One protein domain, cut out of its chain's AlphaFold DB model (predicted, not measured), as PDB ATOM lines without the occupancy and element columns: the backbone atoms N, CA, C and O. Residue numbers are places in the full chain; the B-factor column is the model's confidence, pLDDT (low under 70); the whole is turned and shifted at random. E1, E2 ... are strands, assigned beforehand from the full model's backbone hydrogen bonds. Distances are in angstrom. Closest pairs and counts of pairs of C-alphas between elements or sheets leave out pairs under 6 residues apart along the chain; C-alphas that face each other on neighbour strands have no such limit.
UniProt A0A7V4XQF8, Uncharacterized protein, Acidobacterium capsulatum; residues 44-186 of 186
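AT A GLANCE: This is residues 44 to 186 of the 186 residues of an uncharacterized protein of Acidobacterium capsulatum (UniProt A0A7V4XQF8). Two strongly twisted sheets lie partly face to face in an elongated body: long strands E3 and E7 run side by side through the larger sheet, and the smaller sheet, in the order E6, E4, E8, covers its part near E1, away from E2. The larger, branched sheet has E1 and E2 on one side of E3 and E7 on the other, with E5 beyond E7. The printed part has 143 residues, no named helix and eight strands, E1 to E8 along the chain; both sheets are antiparallel and the class is all strand, though under half of the residues, 64, are in named strands. It is compact, with a radius of gyration of the C-alphas of 15.9 A and spans of 53 by 30 by 23 A.

HOW THE PARTS SIT: Start at E1, residues 44 to 49, antiparallel to residues 98 to 103 of E3, residues 90 to 104; N 47 and O 100 are 2.9 A apart. E2, residues 83 to 86, forms a hairpin with E3, where N 85 and O 92 are 2.9 A apart. On the other side of E3 find E7, residues 150 to 160, with N 97 and O 153 at 2.8 A. E5, residues 125 to 129, is E7's other neighbour, with N 128 and O 156 at 2.9 A. In the second sheet, E4, residues 110 to 117, is the inner strand between E6, residues 139 to 146, with N 113 and O 142 at 2.8 A, and E8, residues 179 to 185, with N 114 and O 182 at 2.9 A. Between the sheets, the closest C-alphas of E1 and E8, Met 46 and Ala 183, are 7.4 A apart.

IN THESE COORDINATES: Find C-alpha 44 at (-48.627, 22.003, 1.627), where E1 begins. E3 spans 43.3 A and E7 31.6 A; E6 bends by 52 degrees at residue 143. E8 ends at C-alpha 185, (-55.325, 23.266, -2.657).

THE WHOLE: The two C-alphas farthest apart, Gly 105 and Ala 163, are 52.9 A apart. The printed part has no cut; its long links are residues 50 to 82 and 161 to 178, and residue 172 has pLDDT under 70.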
ATOM      1  N   ILE A  44     -48.935  22.871   2.762       93.31
ATOM      2  CA  ILE A  44     -48.627  22.003   1.627       93.31
ATOM      3  C   ILE A  44     -47.110  21.836   1.572       93.31
ATOM      4  O   ILE A  44     -46.373  22.824   1.631       93.31
ATOM      5  N   ILE A  45     -46.647  20.597   1.440       94.44
ATOM      6  CA  ILE A  45     -45.243  20.268   1.192       94.44
ATOM      7  C   ILE A  45     -45.162  19.627  -0.188       94.44
ATOM      8  O   ILE A  45     -45.939  18.736  -0.502       94.44
ATOM      9  N   MET A  46     -44.212  20.072  -1.006       97.38
ATOM     10  CA  MET A  46     -43.929  19.484  -2.314       97.38
ATOM     11  C   MET A  46     -42.490  18.990  -2.348       97.38
ATOM     12  O   MET A  46     -41.564  19.730  -2.001       97.38
ATOM     13  N   VAL A  47     -42.306  17.758  -2.811       98.12
ATOM     14  CA  VAL A  47     -40.992  17.175  -3.081       98.12
ATOM     15  C   VAL A  47     -40.955  16.540  -4.464       98.12
ATOM     16  O   VAL A  47     -41.971  16.073  -4.981       98.12
ATOM     17  N   PHE A  48     -39.762  16.502  -5.048       98.56
ATOM     18  CA  PHE A  48     -39.504  15.860  -6.331       98.56
ATOM     19  C   PHE A  48     -38.773  14.540  -6.122       98.56
ATOM     20  O   PHE A  48     -37.761  14.492  -5.421       98.56
ATOM     21  N   ASN A  49     -39.251  13.479  -6.760       98.38
ATOM     22  CA  ASN A  49     -38.691  12.136  -6.674       98.38
ATOM     23  C   ASN A  49     -38.254  11.645  -8.061       98.38
ATOM     24  O   ASN A  49     -38.721  12.119  -9.094       98.38
ATOM     25  N   SER A  50     -37.306  10.706  -8.084       98.25
ATOM     26  CA  SER A  50     -36.931  10.048  -9.340       98.25
ATOM     27  C   SER A  50     -38.024   9.065  -9.740       98.25
ATOM     28  O   SER A  50     -38.370   8.201  -8.936       98.25
ATOM     29  N   ASP A  51     -38.506   9.173 -10.975       98.31
ATOM     30  CA  ASP A  51     -39.373   8.161 -11.575       98.31
ATOM     31  C   ASP A  51     -38.521   6.956 -12.018       98.31
ATOM     32  O   ASP A  51     -37.396   7.117 -12.501       98.31
ATOM     33  N   ALA A  52     -39.040   5.737 -11.861       96.94
ATOM     34  CA  ALA A  52     -38.306   4.507 -12.178       96.94
ATOM     35  C   ALA A  52     -37.958   4.356 -13.673       96.94
ATOM     36  O   ALA A  52     -37.001   3.659 -14.019       96.94
ATOM     37  N   SER A  53     -38.731   4.993 -14.550       97.44
ATOM     38  CA  SER A  53     -38.527   5.034 -16.001       97.44
ATOM     39  C   SER A  53     -37.745   6.273 -16.448       97.44
ATOM     40  O   SER A  53     -37.460   6.408 -17.640       97.44
ATOM     41  N   GLY A  54     -37.421   7.180 -15.524       97.31
ATOM     42  CA  GLY A  54     -36.770   8.453 -15.798       97.31
ATOM     43  C   GLY A  54     -35.297   8.495 -15.426       97.31
ATOM     44  O   GLY A  54     -34.687   7.520 -14.981       97.31
ATOM     45  N   VAL A  55     -34.703   9.667 -15.631       97.19
ATOM     46  CA  VAL A  55     -33.368   9.971 -15.118       97.19
ATOM     47  C   VAL A  55     -33.403  10.083 -13.596       97.19
ATOM     48  O   VAL A  55     -34.355  10.597 -13.007       97.19
ATOM     49  N   THR A  56     -32.326   9.657 -12.940       97.31
ATOM     50  CA  THR A  56     -32.148   9.927 -11.511       97.31
ATOM     51  C   THR A  56     -32.023  11.431 -11.286       97.31
ATOM     52  O   THR A  56     -31.125  12.075 -11.835       97.31
ATOM     53  N   LEU A  57     -32.908  11.984 -10.459       97.69
ATOM     54  CA  LEU A  57     -32.816  13.373 -10.030       97.69
ATOM     55  C   LEU A  57     -31.610  13.562  -9.106       97.69
ATOM     56  O   LEU A  57     -31.294  12.699  -8.287       97.69
ATOM     57  N   GLY A  58     -30.968  14.723  -9.179       97.25
ATOM     58  CA  GLY A  58     -30.127  15.202  -8.092       97.25
ATOM     59  C   GLY A  58     -31.004  15.692  -6.943       97.25
ATOM     60  O   GLY A  58     -31.970  16.416  -7.170       97.25
ATOM     61  N   ASN A  59     -30.659  15.313  -5.713       95.75
ATOM     62  CA  ASN A  59     -31.414  15.625  -4.489       95.75
ATOM     63  C   ASN A  59     -32.903  15.197  -4.524       95.75
ATOM     64  O   ASN A  59     -33.778  16.025  -4.247       95.75
ATOM     65  N   PRO A  60     -33.221  13.926  -4.849       96.62
ATOM     66  CA  PRO A  60     -34.595  13.439  -4.782       96.62
ATOM     67  C   PRO A  60     -35.114  13.486  -3.335       96.62
ATOM     68  O   PRO A  60     -34.334  13.417  -2.383       96.62
ATOM     69  N   GLY A  61     -36.428  13.601  -3.165       96.12
ATOM     70  CA  GLY A  61     -37.082  13.758  -1.864       96.12
ATOM     71  C   GLY A  61     -36.999  15.175  -1.293       96.12
ATOM     72  O   GLY A  61     -37.267  15.373  -0.111       96.12
ATOM     73  N   THR A  62     -36.627  16.166  -2.108       97.19
ATOM     74  CA  THR A  62     -36.525  17.572  -1.688       97.19
ATOM     75  C   THR A  62     -37.388  18.481  -2.559       97.19
ATOM     76  O   THR A  62     -37.781  18.110  -3.665       97.19
ATOM     77  N   SER A  63     -37.656  19.700  -2.087       95.38
ATOM     78  CA  SER A  63     -38.360  20.741  -2.853       95.38
ATOM     79  C   SER A  63     -37.476  21.431  -3.904       95.38
ATOM     80  O   SER A  63     -37.915  22.379  -4.550       95.38
ATOM     81  N   ALA A  64     -36.215  21.012  -4.047       95.19
ATOM     82  CA  ALA A  64     -35.245  21.590  -4.969       95.19
ATOM     83  C   ALA A  64     -34.356  20.481  -5.550       95.19
ATOM     84  O   ALA A  64     -33.239  20.236  -5.088       95.19
ATOM     85  N   ALA A  65     -34.872  19.813  -6.577       96.75
ATOM     86  CA  ALA A  65     -34.162  18.764  -7.292       96.75
ATOM     87  C   ALA A  65     -33.535  19.285  -8.590       96.75
ATOM     88  O   ALA A  65     -33.965  20.292  -9.158       96.75
ATOM     89  N   THR A  66     -32.518  18.581  -9.079       96.81
ATOM     90  CA  THR A  66     -31.929  18.832 -10.398       96.81
ATOM     91  C   THR A  66     -32.213  17.667 -11.332       96.81
ATOM     92  O   THR A  66     -32.195  16.507 -10.933       96.81
ATOM     93  N   LEU A  67     -32.462  17.973 -12.600       96.12
ATOM     94  CA  LEU A  67     -32.699  16.985 -13.644       96.12
ATOM     95  C   LEU A  67     -31.732  17.274 -14.784       96.12
ATOM     96  O   LEU A  67     -31.680  18.393 -15.294       96.12
ATOM     97  N   ALA A  68     -30.946  16.272 -15.168       94.62
ATOM     98  CA  ALA A  68     -29.953  16.407 -16.220       94.62
ATOM     99  C   ALA A  68     -30.288  15.484 -17.395       94.62
ATOM    100  O   ALA A  68     -30.138  14.270 -17.300       94.62
ATOM    101  N   PHE A  69     -30.646  16.074 -18.539       93.06
ATOM    102  CA  PHE A  69     -30.722  15.350 -19.814       93.06
ATOM    103  C   PHE A  69     -29.340  14.906 -20.334       93.06
ATOM    104  O   PHE A  69     -29.239  14.113 -21.267       93.06
ATOM    105  N   GLY A  70     -28.252  15.428 -19.760       91.38
ATOM    106  CA  GLY A  70     -26.903  15.207 -20.268       91.38
ATOM    107  C   GLY A  70     -26.684  15.873 -21.629       91.38
ATOM    108  O   GLY A  70     -27.274  16.907 -21.939       91.38
ATOM    109  N   THR A  71     -25.795  15.297 -22.441       90.50
ATOM    110  CA  THR A  71     -25.587  15.769 -23.815       90.50
ATOM    111  C   THR A  71     -26.667  15.190 -24.713       90.50
ATOM    112  O   THR A  71     -26.768  13.974 -24.855       90.50
ATOM    113  N   VAL A  72     -27.439  16.064 -25.355       90.62
ATOM    114  CA  VAL A  72     -28.474  15.676 -26.314       90.62
ATOM    115  C   VAL A  72     -28.125  16.177 -27.708       90.62
ATOM    116  O   VAL A  72     -27.479  17.207 -27.888       90.62
ATOM    117  N   SER A  73     -28.537  15.417 -28.710       91.12
ATOM    118  CA  SER A  73     -28.414  15.767 -30.125       91.12
ATOM    119  C   SER A  73     -29.541  15.091 -30.895       91.12
ATOM    120  O   SER A  73     -30.174  14.170 -30.377       91.12
ATOM    121  N   GLU A  74     -29.791  15.522 -32.127       92.06
ATOM    122  CA  GLU A  74     -30.895  15.009 -32.945       92.06
ATOM    123  C   GLU A  74     -30.757  13.506 -33.251       92.06
ATOM    124  O   GLU A  74     -31.730  12.763 -33.167       92.06
ATOM    125  N   TYR A  75     -29.531  13.037 -33.513       93.62
ATOM    126  CA  TYR A  75     -29.260  11.654 -33.932       93.62
ATOM    127  C   TYR A  75     -28.230  10.910 -33.066       93.62
ATOM    128  O   TYR A  75     -27.915   9.756 -33.348       93.62
ATOM    129  N   GLY A  76     -27.694  11.529 -32.009       92.44
ATOM    130  CA  GLY A  76     -26.719  10.874 -31.127       92.44
ATOM    131  C   GLY A  76     -27.345   9.868 -30.159       92.44
ATOM    132  O   GLY A  76     -28.564   9.693 -30.113       92.44
ATOM    133  N   ALA A  77     -26.505   9.215 -29.357       94.44
ATOM    134  CA  ALA A  77     -26.972   8.365 -28.266       94.44
ATOM    135  C   ALA A  77     -27.695   9.192 -27.186       94.44
ATOM    136  O   ALA A  77     -27.411  10.377 -27.011       94.44
ATOM    137  N   LEU A  78     -28.616   8.552 -26.469       94.44
ATOM    138  CA  LEU A  78     -29.317   9.131 -25.323       94.44
ATOM    139  C   LEU A  78     -28.861   8.441 -24.038       94.44
ATOM    140  O   LEU A  78     -28.468   7.274 -24.060       94.44
ATOM    141  N   GLY A  79     -28.933   9.167 -22.924       94.12
ATOM    142  CA  GLY A  79     -28.794   8.572 -21.598       94.12
ATOM    143  C   GLY A  79     -29.985   7.676 -21.244       94.12
ATOM    144  O   GLY A  79     -31.062   7.782 -21.831       94.12
ATOM    145  N   THR A  80     -29.797   6.799 -20.261       95.31
ATOM    146  CA  THR A  80     -30.874   5.977 -19.690       95.31
ATOM    147  C   THR A  80     -32.006   6.854 -19.149       95.31
ATOM    148  O   THR A  80     -31.738   7.891 -18.552       95.31
ATOM    149  N   GLY A  81     -33.258   6.431 -19.344       96.31
ATOM    150  CA  GLY A  81     -34.445   7.163 -18.878       96.31
ATOM    151  C   GLY A  81     -34.829   8.367 -19.744       96.31
ATOM    152  O   GLY A  81     -35.805   9.050 -19.452       96.31
ATOM    153  N   ILE A  82     -34.087   8.622 -20.828       97.62
ATOM    154  CA  ILE A  82     -34.367   9.696 -21.783       97.62
ATOM    155  C   ILE A  82     -34.918   9.094 -23.071       97.62
ATOM    156  O   ILE A  82     -34.345   8.171 -23.652       97.62
ATOM    157  N   THR A  83     -36.009   9.668 -23.553       97.88
ATOM    158  CA  THR A  83     -36.601   9.352 -24.855       97.88
ATOM    159  C   THR A  83     -36.399  10.511 -25.822       97.88
ATOM    160  O   THR A  83     -36.163  11.645 -25.400       97.88
ATOM    161  N   ARG A  84     -36.454  10.230 -27.130       98.00
ATOM    162  CA  ARG A  84     -36.377  11.257 -28.173       98.00
ATOM    163  C   ARG A  84     -37.385  11.009 -29.279       98.00
ATOM    164  O   ARG A  84     -37.461   9.900 -29.802       98.00
ATOM    165  N   THR A  85     -38.031  12.084 -29.709       98.06
ATOM    166  CA  THR A  85     -38.856  12.128 -30.920       98.06
ATOM    167  C   THR A  85     -38.267  13.154 -31.879       98.06
ATOM    168  O   THR A  85     -38.081  14.309 -31.505       98.06
ATOM    169  N   VAL A  86     -37.958  12.745 -33.109       97.31
ATOM    170  CA  VAL A  86     -37.415  13.638 -34.146       97.31
ATOM    171  C   VAL A  86     -38.559  14.114 -35.036       97.31
ATOM    172  O   VAL A  86     -39.306  13.303 -35.582       97.31
ATOM    173  N   GLY A  87     -38.716  15.430 -35.140       95.25
ATOM    174  CA  GLY A  87     -39.647  16.102 -36.040       95.25
ATOM    175  C   GLY A  87     -38.940  16.647 -37.281       95.25
ATOM    176  O   GLY A  87     -37.774  16.371 -37.537       95.25
ATOM    177  N   THR A  88     -39.651  17.450 -38.071       94.31
ATOM    178  CA  THR A  88     -39.122  18.011 -39.328       94.31
ATOM    179  C   THR A  88     -38.128  19.154 -39.126       94.31
ATOM    180  O   THR A  88     -37.243  19.348 -39.951       94.31
ATOM    181  N   SER A  89     -38.300  19.943 -38.064       94.62
ATOM    182  CA  SER A  89     -37.499  21.144 -37.766       94.62
ATOM    183  C   SER A  89     -37.117  21.242 -36.285       94.62
ATOM    184  O   SER A  89     -36.745  22.307 -35.787       94.62
ATOM    185  N   SER A  90     -37.284  20.145 -35.556       95.69
ATOM    186  CA  SER A  90     -36.994  20.047 -34.135       95.69
ATOM    187  C   SER A  90     -36.819  18.590 -33.732       95.69
ATOM    188  O   SER A  90     -37.252  17.678 -34.434       95.69
ATOM    189  N   PHE A  91     -36.234  18.363 -32.566       96.69
ATOM    190  CA  PHE A  91     -36.342  17.095 -31.859       96.69
ATOM    191  C   PHE A  91     -36.715  17.365 -30.407       96.69
ATOM    192  O   PHE A  91     -36.317  18.371 -29.829       96.69
ATOM    193  N   THR A  92     -37.490  16.468 -29.817       97.62
ATOM    194  CA  THR A  92     -37.908  16.555 -28.417       97.62
ATOM    195  C   THR A  92     -37.180  15.491 -27.632       97.62
ATOM    196  O   THR A  92     -37.179  14.337 -28.056       97.62
ATOM    197  N   VAL A  93     -36.566  15.867 -26.514       97.38
ATOM    198  CA  VAL A  93     -36.045  14.926 -25.516       97.38
ATOM    199  C   VAL A  93     -36.888  15.002 -24.256       97.38
ATOM    200  O   VAL A  93     -37.212  16.100 -23.808       97.38
ATOM    201  N   SER A  94     -37.228  13.846 -23.691       98.19
ATOM    202  CA  SER A  94     -38.173  13.760 -22.575       98.19
ATOM    203  C   SER A  94     -37.740  12.729 -21.544       98.19
ATOM    204  O   SER A  94     -37.180  11.690 -21.897       98.19
ATOM    205  N   THR A  95     -38.028  13.003 -20.275       98.50
ATOM    206  CA  THR A  95     -37.864  12.057 -19.161       98.50
ATOM    207  C   THR A  95     -38.986  12.270 -18.145       98.50
ATOM    208  O   THR A  95     -39.320  13.425 -17.851       98.50
ATOM    209  N   PRO A  96     -39.561  11.194 -17.586       98.50
ATOM    210  CA  PRO A  96     -40.468  11.320 -16.461       98.50
ATOM    211  C   PRO A  96     -39.716  11.690 -15.173       98.50
ATOM    212  O   PRO A  96     -38.512  11.441 -15.043       98.50
ATOM    213  N   PHE A  97     -40.438  12.305 -14.243       98.56
ATOM    214  CA  PHE A  97     -40.062  12.570 -12.857       98.56
ATOM    215  C   PHE A  97     -41.328  12.566 -11.994       98.56
ATOM    216  O   PHE A  97     -42.420  12.814 -12.497       98.56
ATOM    217  N   ASP A  98     -41.182  12.330 -10.697       98.50
ATOM    218  CA  ASP A  98     -42.316  12.286  -9.781       98.50
ATOM    219  C   ASP A  98     -42.428  13.582  -8.977       98.50
ATOM    220  O   ASP A  98     -41.432  14.102  -8.462       98.50
ATOM    221  N   VAL A  99     -43.655  14.068  -8.802       98.44
ATOM    222  CA  VAL A  99     -43.998  15.102  -7.821       98.44
ATOM    223  C   VAL A  99     -44.845  14.448  -6.738       98.44
ATOM    224  O   VAL A  99     -45.887  13.874  -7.043       98.44
ATOM    225  N   ASN A 100     -44.417  14.541  -5.479       98.00
ATOM    226  CA  ASN A 100     -45.272  14.211  -4.341       98.00
ATOM    227  C   ASN A 100     -45.652  15.500  -3.617       98.00
ATOM    228  O   ASN A 100     -44.784  16.299  -3.247       98.00
ATOM    229  N   VAL A 101     -46.954  15.687  -3.433       97.56
ATOM    230  CA  VAL A 101     -47.517  16.777  -2.650       97.56
ATOM    231  C   VAL A 101     -48.241  16.182  -1.454       97.56
ATOM    232  O   VAL A 101     -49.170  15.391  -1.598       97.56
ATOM    233  N   GLU A 102     -47.823  16.605  -0.274       95.12
ATOM    234  CA  GLU A 102     -48.451  16.268   0.997       95.12
ATOM    235  C   GLU A 102     -49.196  17.493   1.517       95.12
ATOM    236  O   GLU A 102     -48.777  18.637   1.296       95.12
ATOM    237  N   GLU A 103     -50.282  17.257   2.238       93.25
ATOM    238  CA  GLU A 103     -51.014  18.305   2.931       93.25
ATOM    239  C   GLU A 103     -51.141  18.002   4.420       93.25
ATOM    240  O   GLU A 103     -51.086  16.851   4.853       93.25
ATOM    241  N   SER A 104     -51.270  19.060   5.209       89.00
ATOM    242  CA  SER A 104     -51.751  18.962   6.579       89.00
ATOM    243  C   SER A 104     -52.765  20.063   6.813       89.00
ATOM    244  O   SER A 104     -52.534  21.213   6.440       89.00
ATOM    245  N   GLY A 105     -53.864  19.733   7.483       81.38
ATOM    246  CA  GLY A 105     -54.817  20.723   7.968       81.38
ATOM    247  C   GLY A 105     -55.620  21.420   6.870       81.38
ATOM    248  O   GLY A 105     -56.199  22.469   7.154       81.38
ATOM    249  N   THR A 106     -55.679  20.885   5.644       80.88
ATOM    250  CA  THR A 106     -56.703  21.283   4.665       80.88
ATOM    251  C   THR A 106     -57.810  20.229   4.581       80.88
ATOM    252  O   THR A 106     -57.641  19.075   4.950       80.88
ATOM    253  N   THR A 107     -58.997  20.653   4.147       85.06
ATOM    254  CA  THR A 107     -60.117  19.742   3.838       85.06
ATOM    255  C   THR A 107     -60.173  19.390   2.354       85.06
ATOM    256  O   THR A 107     -61.011  18.586   1.937       85.06
ATOM    257  N   SER A 108     -59.293  19.994   1.549       90.44
ATOM    258  CA  SER A 108     -59.209  19.720   0.124       90.44
ATOM    259  C   SER A 108     -58.686  18.312  -0.125       90.44
ATOM    260  O   SER A 108     -57.695  17.887   0.457       90.44
ATOM    261  N   SER A 109     -59.336  17.598  -1.037       91.62
ATOM    262  CA  SER A 109     -58.912  16.259  -1.463       91.62
ATOM    263  C   SER A 109     -57.971  16.284  -2.669       91.62
ATOM    264  O   SER A 109     -57.480  15.234  -3.083       91.62
ATOM    265  N   SER A 110     -57.733  17.461  -3.259       95.12
ATOM    266  CA  SER A 110     -56.926  17.600  -4.470       95.12
ATOM    267  C   SER A 110     -56.218  18.946  -4.545       95.12
ATOM    268  O   SER A 110     -56.599  19.907  -3.880       95.12
ATOM    269  N   TYR A 111     -55.219  19.035  -5.411       96.75
ATOM    270  CA  TYR A 111     -54.547  20.289  -5.717       96.75
ATOM    271  C   TYR A 111     -54.454  20.532  -7.220       96.75
ATOM    272  O   TYR A 111     -54.459  19.608  -8.042       96.75
ATOM    273  N   SER A 112     -54.314  21.805  -7.563       97.69
ATOM    274  CA  SER A 112     -53.830  22.244  -8.863       97.69
ATOM    275  C   SER A 112     -52.308  22.387  -8.826       97.69
ATOM    276  O   SER A 112     -51.742  22.900  -7.859       97.69
ATOM    277  N   LEU A 113     -51.639  21.899  -9.869       98.44
ATOM    278  CA  LEU A 113     -50.203  22.048 -10.083       98.44
ATOM    279  C   LEU A 113     -49.982  23.059 -11.201       98.44
ATOM    280  O   LEU A 113     -50.492  22.891 -12.309       98.44
ATOM    281  N   ALA A 114     -49.177  24.073 -10.923       98.62
ATOM    282  CA  ALA A 114     -48.718  25.028 -11.912       98.62
ATOM    283  C   ALA A 114     -47.189  25.071 -11.962       98.62
ATOM    284  O   ALA A 114     -46.518  24.729 -10.986       98.62
ATOM    285  N   ALA A 115     -46.645  25.497 -13.097       98.62
ATOM    286  CA  ALA A 115     -45.213  25.636 -13.313       98.62
ATOM    287  C   ALA A 115     -44.884  26.916 -14.092       98.62
ATOM    288  O   ALA A 115     -45.623  27.326 -14.988       98.62
ATOM    289  N   ALA A 116     -43.753  27.537 -13.769       98.50
ATOM    290  CA  ALA A 116     -43.207  28.688 -14.484       98.50
ATOM    291  C   ALA A 116     -41.687  28.574 -14.601       98.50
ATOM    292  O   ALA A 116     -41.019  28.099 -13.685       98.50
ATOM    293  N   LEU A 117     -41.109  29.069 -15.691       98.25
ATOM    294  CA  LEU A 117     -39.666  29.253 -15.792       98.25
ATOM    295  C   LEU A 117     -39.230  30.471 -14.974       98.25
ATOM    296  O   LEU A 117     -39.853  31.530 -15.026       98.25
ATOM    297  N   SER A 118     -38.107  30.363 -14.269       97.56
ATOM    298  CA  SER A 118     -37.519  31.505 -13.558       97.56
ATOM    299  C   SER A 118     -36.936  32.567 -14.502       97.56
ATOM    300  O   SER A 118     -36.713  33.701 -14.084       97.56
ATOM    301  N   ALA A 119     -36.646  32.196 -15.749       96.19
ATOM    302  CA  ALA A 119     -36.148  33.064 -16.809       96.19
ATOM    303  C   ALA A 119     -36.643  32.537 -18.163       96.19
ATOM    304  O   ALA A 119     -37.071  31.387 -18.261       96.19
ATOM    305  N   ALA A 120     -36.586  33.360 -19.209       94.25
ATOM    306  CA  ALA A 120     -36.940  32.908 -20.552       94.25
ATOM    307  C   ALA A 120     -36.094  31.689 -20.959       94.25
ATOM    308  O   ALA A 120     -34.899  31.626 -20.655       94.25
ATOM    309  N   ALA A 121     -36.717  30.732 -21.652       93.06
ATOM    310  CA  ALA A 121     -36.008  29.576 -22.180       93.06
ATOM    311  C   ALA A 121     -34.884  30.025 -23.137       93.06
ATOM    312  O   ALA A 121     -35.041  31.034 -23.837       93.06
ATOM    313  N   PRO A 122     -33.754  29.296 -23.196       90.31
ATOM    314  CA  PRO A 122     -32.701  29.584 -24.161       90.31
ATOM    315  C   PRO A 122     -33.229  29.588 -25.602       90.31
ATOM    316  O   PRO A 122     -34.108  28.805 -25.959       90.31
ATOM    317  N   THR A 123     -32.661  30.444 -26.453       90.44
ATOM    318  CA  THR A 123     -33.045  30.530 -27.868       90.44
ATOM    319  C   THR A 123     -32.981  29.165 -28.553       90.44
ATOM    320  O   THR A 123     -31.981  28.453 -28.452       90.44
ATOM    321  N   GLY A 124     -34.043  28.832 -29.291       91.62
ATOM    322  CA  GLY A 124     -34.162  27.560 -30.001       91.62
ATOM    323  C   GLY A 124     -34.573  26.389 -29.114       91.62
ATOM    324  O   GLY A 124     -34.475  25.250 -29.563       91.62
ATOM    325  N   ILE A 125     -35.022  26.653 -27.883       93.56
ATOM    326  CA  ILE A 125     -35.506  25.632 -26.959       93.56
ATOM    327  C   ILE A 125     -36.853  26.034 -26.385       93.56
ATOM    328  O   ILE A 125     -37.047  27.157 -25.922       93.56
ATOM    329  N   THR A 126     -37.762  25.075 -26.363       96.00
ATOM    330  CA  THR A 126     -39.028  25.162 -25.646       96.00
ATOM    331  C   THR A 126     -39.028  24.119 -24.540       96.00
ATOM    332  O   THR A 126     -38.671  22.967 -24.774       96.00
ATOM    333  N   ILE A 127     -39.382  24.535 -23.326       97.69
ATOM    334  CA  ILE A 127     -39.475  23.652 -22.162       97.69
ATOM    335  C   ILE A 127     -40.946  23.367 -21.895       97.69
ATOM    336  O   ILE A 127     -41.756  24.294 -21.848       97.69
ATOM    337  N   GLU A 128     -41.276  22.097 -21.702       98.38
ATOM    338  CA  GLU A 128     -42.644  21.646 -21.470       98.38
ATOM    339  C   GLU A 128     -42.710  20.699 -20.276       98.38
ATOM    340  O   GLU A 128     -41.800  19.896 -20.065       98.38
ATOM    341  N   VAL A 129     -43.812  20.759 -19.533       98.44
ATOM    342  CA  VAL A 129     -44.190  19.729 -18.555       98.44
ATOM    343  C   VAL A 129     -45.543  19.182 -18.982       98.44
ATOM    344  O   VAL A 129     -46.476  19.958 -19.143       98.44
ATOM    345  N   ASP A 130     -45.638  17.876 -19.230       98.00
ATOM    346  CA  ASP A 130     -46.855  17.215 -19.738       98.00
ATOM    347  C   ASP A 130     -47.445  17.886 -20.991       98.00
ATOM    348  O   ASP A 130     -48.650  18.099 -21.109       98.00
ATOM    349  N   SER A 131     -46.572  18.273 -21.926       96.75
ATOM    350  CA  SER A 131     -46.922  19.036 -23.138       96.75
ATOM    351  C   SER A 131     -47.466  20.453 -22.888       96.75
ATOM    352  O   SER A 131     -47.871  21.132 -23.832       96.75
ATOM    353  N   VAL A 132     -47.438  20.950 -21.647       98.50
ATOM    354  CA  VAL A 132     -47.708  22.357 -21.331       98.50
ATOM    355  C   VAL A 132     -46.433  23.167 -21.532       98.50
ATOM    356  O   VAL A 132     -45.473  23.036 -20.771       98.50
ATOM    357  N   THR A 133     -46.428  24.037 -22.543       98.38
ATOM    358  CA  THR A 133     -45.311  24.951 -22.806       98.38
ATOM    359  C   THR A 133     -45.146  25.968 -21.683       98.38
ATOM    360  O   THR A 133     -46.020  26.807 -21.434       98.38
ATOM    361  N   LEU A 134     -43.982  25.937 -21.042       98.38
ATOM    362  CA  LEU A 134     -43.654  26.846 -19.958       98.38
ATOM    363  C   LEU A 134     -43.136  28.187 -20.480       98.38
ATOM    364  O   LEU A 134     -42.459  28.287 -21.505       98.38
ATOM    365  N   SER A 135     -43.425  29.232 -19.715       97.94
ATOM    366  CA  SER A 135     -42.852  30.564 -19.889       97.94
ATOM    367  C   SER A 135     -42.557  31.163 -18.514       97.94
ATOM    368  O   SER A 135     -42.673  30.475 -17.503       97.94
ATOM    369  N   THR A 136     -42.180  32.438 -18.447       98.12
ATOM    370  CA  THR A 136     -41.988  33.128 -17.163       98.12
ATOM    371  C   THR A 136     -43.297  33.412 -16.421       98.12
ATOM    372  O   THR A 136     -43.255  33.805 -15.258       98.12
ATOM    373  N   SER A 137     -44.456  33.240 -17.063       98.06
ATOM    374  CA  SER A 137     -45.750  33.247 -16.378       98.06
ATOM    375  C   SER A 137     -46.141  31.839 -15.938       98.06
ATOM    376  O   SER A 137     -45.831  30.863 -16.617       98.06
ATOM    377  N   SER A 138     -46.865  31.754 -14.821       97.94
ATOM    378  CA  SER A 138     -47.412  30.495 -14.311       97.94
ATOM    379  C   SER A 138     -48.361  29.852 -15.319       97.94
ATOM    380  O   SER A 138     -49.291  30.507 -15.789       97.94
ATOM    381  N   GLN A 139     -48.117  28.580 -15.630       98.62
ATOM    382  CA  GLN A 139     -48.943  27.744 -16.495       98.62
ATOM    383  C   GLN A 139     -49.527  26.594 -15.686       98.62
ATOM    384  O   GLN A 139     -48.826  25.974 -14.890       98.62
ATOM    385  N   THR A 140     -50.805  26.290 -15.897       98.44
ATOM    386  CA  THR A 140     -51.455  25.141 -15.251       98.44
ATOM    387  C   THR A 140     -50.986  23.845 -15.904       98.44
ATOM    388  O   THR A 140     -51.147  23.679 -17.109       98.44
ATOM    389  N   VAL A 141     -50.425  22.942 -15.103       98.25
ATOM    390  CA  VAL A 141     -49.979  21.601 -15.511       98.25
ATOM    391  C   VAL A 141     -51.074  20.570 -15.233       98.25
ATOM    392  O   VAL A 141     -51.397  19.752 -16.084       98.25
ATOM    393  N   SER A 142     -51.696  20.641 -14.054       97.56
ATOM    394  CA  SER A 142     -52.812  19.778 -13.648       97.56
ATOM    395  C   SER A 142     -53.767  20.554 -12.746       97.56
ATOM    396  O   SER A 142     -53.353  21.472 -12.041       97.56
ATOM    397  N   THR A 143     -55.046  20.191 -12.740       95.38
ATOM    398  CA  THR A 143     -56.072  20.839 -11.902       95.38
ATOM    399  C   THR A 143     -56.610  19.947 -10.790       95.38
ATOM    400  O   THR A 143     -57.288  20.454  -9.906       95.38
ATOM    401  N   THR A 144     -56.368  18.636 -10.833       94.25
ATOM    402  CA  THR A 144     -57.048  17.660  -9.958       94.25
ATOM    403  C   THR A 144     -56.115  16.538  -9.505       94.25
ATOM    404  O   THR A 144     -56.490  15.365  -9.530       94.25
ATOM    405  N   SER A 145     -54.883  16.875  -9.133       96.25
ATOM    406  CA  SER A 145     -53.921  15.894  -8.622       96.25
ATOM    407  C   SER A 145     -54.232  15.523  -7.166       96.25
ATOM    408  O   SER A 145     -54.728  16.350  -6.402       96.25
ATOM    409  N   SER A 146     -53.958  14.275  -6.784       94.69
ATOM    410  CA  SER A 146     -54.182  13.751  -5.430       94.69
ATOM    411  C   SER A 146     -52.965  13.943  -4.530       94.69
ATOM    412  O   SER A 146     -51.840  13.742  -4.983       94.69
ATOM    413  N   TYR A 147     -53.192  14.243  -3.254       96.25
ATOM    414  CA  TYR A 147     -52.142  14.265  -2.232       96.25
ATOM    415  C   TYR A 147     -51.642  12.857  -1.856       96.25
ATOM    416  O   TYR A 147     -52.329  11.863  -2.105       96.25
ATOM    417  N   GLY A 148     -50.486  12.784  -1.189       93.69
ATOM    418  CA  GLY A 148     -50.047  11.588  -0.455       93.69
ATOM    419  C   GLY A 148     -49.357  10.515  -1.295       93.69
ATOM    420  O   GLY A 148     -49.327   9.345  -0.902       93.69
ATOM    421  N   GLY A 149     -48.836  10.874  -2.469       94.94
ATOM    422  CA  GLY A 149     -48.179   9.925  -3.358       94.94
ATOM    423  C   GLY A 149     -47.438  10.575  -4.519       94.94
ATOM    424  O   GLY A 149     -47.674  11.725  -4.880       94.94
ATOM    425  N   ASN A 150     -46.537   9.799  -5.121       97.62
ATOM    426  CA  ASN A 150     -45.843  10.199  -6.338       97.62
ATOM    427  C   ASN A 150     -46.826  10.245  -7.514       97.62
ATOM    428  O   ASN A 150     -47.444   9.233  -7.858       97.62
ATOM    429  N   VAL A 151     -46.923  11.410  -8.145       97.88
ATOM    430  CA  VAL A 151     -47.586  11.601  -9.432       97.88
ATOM    431  C   VAL A 151     -46.509  11.831 -10.485       97.88
ATOM    432  O   VAL A 151     -45.732  12.783 -10.382       97.88
ATOM    433  N   ALA A 152     -46.465  10.956 -11.488       97.94
ATOM    434  CA  ALA A 152     -45.507  11.056 -12.577       97.94
ATOM    435  C   ALA A 152     -45.876  12.203 -13.528       97.94
ATOM    436  O   ALA A 152     -47.012  12.301 -13.999       97.94
ATOM    437  N   HIS A 153     -44.885  13.025 -13.842       98.44
ATOM    438  CA  HIS A 153     -44.930  14.114 -14.810       98.44
ATOM    439  C   HIS A 153     -43.780  13.952 -15.805       98.44
ATOM    440  O   HIS A 153     -42.732  13.396 -15.480       98.44
ATOM    441  N   THR A 154     -43.938  14.445 -17.029       98.56
ATOM    442  CA  THR A 154     -42.901  14.365 -18.065       98.56
ATOM    443  C   THR A 154     -42.311  15.736 -18.343       98.56
ATOM    444  O   THR A 154     -42.996  16.614 -18.865       98.56
ATOM    445  N   LEU A 155     -41.016  15.904 -18.066       98.31
ATOM    446  CA  LEU A 155     -40.267  17.074 -18.518       98.31
ATOM    447  C   LEU A 155     -39.785  16.834 -19.947       98.31
ATOM    448  O   LEU A 155     -39.157  15.809 -20.225       98.31
ATOM    449  N   SER A 156     -40.025  17.802 -20.827       98.19
ATOM    450  CA  SER A 156     -39.565  17.769 -22.214       98.19
ATOM    451  C   SER A 156     -38.818  19.043 -22.594       98.19
ATOM    452  O   SER A 156     -39.183  20.146 -22.186       98.19
ATOM    453  N   ALA A 157     -37.781  18.887 -23.412       96.12
ATOM    454  CA  ALA A 157     -37.125  19.981 -24.109       96.12
ATOM    455  C   ALA A 157     -37.277  19.774 -25.618       96.12
ATOM    456  O   ALA A 157     -36.732  18.822 -26.184       96.12
ATOM    457  N   VAL A 158     -38.015  20.672 -26.267       96.44
ATOM    458  CA  VAL A 158     -38.145  20.733 -27.723       96.44
ATOM    459  C   VAL A 158     -37.027  21.620 -28.246       96.44
ATOM    460  O   VAL A 158     -36.975  22.815 -27.961       96.44
ATOM    461  N   VAL A 159     -36.110  21.027 -28.996       94.56
ATOM    462  CA  VAL A 159     -34.904  21.676 -29.499       94.56
ATOM    463  C   VAL A 159     -35.062  21.920 -30.993       94.56
ATOM    464  O   VAL A 159     -35.256  20.984 -31.765       94.56
ATOM    465  N   SER A 160     -34.980  23.181 -31.407       94.38
ATOM    466  CA  SER A 160     -34.984  23.595 -32.811       94.38
ATOM    467  C   SER A 160     -33.742  23.077 -33.539       94.38
ATOM    468  O   SER A 160     -32.634  23.153 -33.006       94.38
ATOM    469  N   THR A 161     -33.913  22.593 -34.770       92.88
ATOM    470  CA  THR A 161     -32.798  22.178 -35.644       92.88
ATOM    471  C   THR A 161     -32.353  23.280 -36.609       92.88
ATOM    472  O   THR A 161     -31.479  23.056 -37.448       92.88
ATOM    473  N   SER A 162     -32.909  24.492 -36.490       92.06
ATOM    474  CA  SER A 162     -32.426  25.658 -37.234       92.06
ATOM    475  C   SER A 162     -30.941  25.923 -36.957       92.06
ATOM    476  O   SER A 162     -30.412  25.597 -35.896       92.06
ATOM    477  N   ALA A 163     -30.253  26.570 -37.898       87.69
ATOM    478  CA  ALA A 163     -28.870  26.980 -37.679       87.69
ATOM    479  C   ALA A 163     -28.757  27.961 -36.495       87.69
ATOM    480  O   ALA A 163     -29.655  28.776 -36.246       87.69
ATOM    481  N   SER A 164     -27.624  27.918 -35.787       86.12
ATOM    482  CA  SER A 164     -27.293  28.913 -34.758       86.12
ATOM    483  C   SER A 164     -27.347  30.325 -35.359       86.12
ATOM    484  O   SER A 164     -26.848  30.567 -36.458       86.12
ATOM    485  N   GLY A 165     -28.023  31.248 -34.669       82.88
ATOM    486  CA  GLY A 165     -28.293  32.608 -35.157       82.88
ATOM    487  C   GLY A 165     -29.533  32.747 -36.054       82.88
ATOM    488  O   GLY A 165     -30.025  33.859 -36.222       82.88
ATOM    489  N   ALA A 166     -30.101  31.643 -36.552       86.06
ATOM    490  CA  ALA A 166     -31.366  31.603 -37.299       86.06
ATOM    491  C   ALA A 166     -32.532  31.045 -36.453       86.06
ATOM    492  O   ALA A 166     -33.477  30.459 -36.977       86.06
ATOM    493  N   GLY A 167     -32.446  31.188 -35.126       84.12
ATOM    494  CA  GLY A 167     -33.443  30.686 -34.174       84.12
ATOM    495  C   GLY A 167     -33.175  29.279 -33.631       84.12
ATOM    496  O   GLY A 167     -33.988  28.779 -32.859       84.12
ATOM    497  N   GLY A 168     -32.060  28.640 -34.002       87.12
ATOM    498  CA  GLY A 168     -31.587  27.412 -33.359       87.12
ATOM    499  C   GLY A 168     -30.605  27.668 -32.211       87.12
ATOM    500  O   GLY A 168     -30.023  28.759 -32.132       87.12
ATOM    501  N   PRO A 169     -30.397  26.678 -31.328       86.94
ATOM    502  CA  PRO A 169     -29.433  26.778 -30.242       86.94
ATOM    503  C   PRO A 169     -27.994  26.756 -30.776       86.94
ATOM    504  O   PRO A 169     -27.681  26.144 -31.798       86.94
ATOM    505  N   THR A 170     -27.079  27.399 -30.056       84.19
ATOM    506  CA  THR A 170     -25.646  27.293 -30.352       84.19
ATOM    507  C   THR A 170     -25.104  25.966 -29.826       84.19
ATOM    508  O   THR A 170     -25.254  25.657 -28.640       84.19
ATOM    509  N   THR A 171     -24.450  25.186 -30.689       74.12
ATOM    510  CA  THR A 171     -23.850  23.891 -30.332       74.12
ATOM    511  C   THR A 171     -22.911  24.021 -29.132       74.12
ATOM    512  O   THR A 171     -22.054  24.901 -29.104       74.12
ATOM    513  N   GLY A 172     -23.060  23.134 -28.144       69.06
ATOM    514  CA  GLY A 172     -22.220  23.112 -26.941       69.06
ATOM    515  C   GLY A 172     -22.618  24.113 -25.853       69.06
ATOM    516  O   GLY A 172     -21.968  24.155 -24.811       69.06
ATOM    517  N   THR A 173     -23.684  24.897 -26.049       70.06
ATOM    518  CA  THR A 173     -24.221  25.752 -24.981       70.06
ATOM    519  C   THR A 173     -24.774  24.872 -23.868       70.06
ATOM    520  O   THR A 173     -25.542  23.951 -24.135       70.06
ATOM    521  N   GLN A 174     -24.400  25.152 -22.620       74.50
ATOM    522  CA  GLN A 174     -25.062  24.537 -21.477       74.50
ATOM    523  C   GLN A 174     -26.454  25.148 -21.329       74.50
ATOM    524  O   GLN A 174     -26.611  26.361 -21.208       74.50
ATOM    525  N   LEU A 175     -27.464  24.290 -21.370       80.19
ATOM    526  CA  LEU A 175     -28.862  24.686 -21.357       80.19
ATOM    527  C   LEU A 175     -29.395  24.396 -19.964       80.19
ATOM    528  O   LEU A 175     -29.729  23.261 -19.638       80.19
ATOM    529  N   THR A 176     -29.413  25.431 -19.135       86.38
ATOM    530  CA  THR A 176     -29.937  25.356 -17.773       86.38
ATOM    531  C   THR A 176     -31.214  26.173 -17.702       86.38
ATOM    532  O   THR A 176     -31.288  27.289 -18.215       86.38
ATOM    533  N   SER A 177     -32.244  25.619 -17.074       92.31
ATOM    534  CA  SER A 177     -33.489  26.321 -16.784       92.31
ATOM    535  C   SER A 177     -33.953  25.933 -15.391       92.31
ATOM    536  O   SER A 177     -33.894  24.764 -15.020       92.31
ATOM    537  N   THR A 178     -34.403  26.921 -14.625       96.56
ATOM    538  CA  THR A 178     -35.033  26.699 -13.322       96.56
ATOM    539  C   THR A 178     -36.537  26.753 -13.513       96.56
ATOM    540  O   THR A 178     -37.045  27.741 -14.048       96.56
ATOM    541  N   ILE A 179     -37.237  25.706 -13.082       98.19
ATOM    542  CA  ILE A 179     -38.696  25.607 -13.136       98.19
ATOM    543  C   ILE A 179     -39.226  25.724 -11.708       98.19
ATOM    544  O   ILE A 179     -38.851  24.944 -10.838       98.19
ATOM    545  N   ASN A 180     -40.089  26.704 -11.477       98.19
ATOM    546  CA  ASN A 180     -40.773  26.915 -10.213       98.19
ATOM    547  C   ASN A 180     -42.138  26.238 -10.288       98.19
ATOM    548  O   ASN A 180     -42.974  26.642 -11.097       98.19
ATOM    549  N   PHE A 181     -42.359  25.232  -9.448       98.44
ATOM    550  CA  PHE A 181     -43.658  24.582  -9.309       98.44
ATOM    551  C   PHE A 181     -44.443  25.198  -8.155       98.44
ATOM    552  O   PHE A 181     -43.881  25.670  -7.166       98.44
ATOM    553  N   THR A 182     -45.763  25.210  -8.280       97.94
ATOM    554  CA  THR A 182     -46.678  25.672  -7.236       97.94
ATOM    555  C   THR A 182     -47.845  24.706  -7.160       97.94
ATOM    556  O   THR A 182     -48.517  24.473  -8.161       97.94
ATOM    557  N   ALA A 183     -48.077  24.146  -5.975       97.19
ATOM    558  CA  ALA A 183     -49.296  23.410  -5.669       97.19
ATOM    559  C   ALA A 183     -50.269  24.335  -4.936       97.19
ATOM    560  O   ALA A 183     -49.869  25.086  -4.046       97.19
ATOM    561  N   THR A 184     -51.542  24.295  -5.305       95.75
ATOM    562  CA  THR A 184     -52.602  25.057  -4.638       95.75
ATOM    563  C   THR A 184     -53.766  24.125  -4.348       95.75
ATOM    564  O   THR A 184     -54.284  23.492  -5.264       95.75
ATOM    565  N   ALA A 185     -54.143  24.015  -3.072       94.75
ATOM    566  CA  ALA A 185     -55.325  23.266  -2.657       94.75
ATOM    567  C   ALA A 185     -56.578  23.809  -3.353       94.75
ATOM    568  O   ALA A 185     -56.724  25.027  -3.483       94.75
ATOM    569  N   ASN A 186     -57.456  22.903  -3.782       90.62
ATOM    570  CA  ASN A 186     -58.728  23.241  -4.428       90.62
ATOM    571  C   ASN A 186     -59.878  23.405  -3.433       90.62
ATOM    572  O   ASN A 186     -59.900  22.649  -2.435       90.62
TER     573      ASN A 186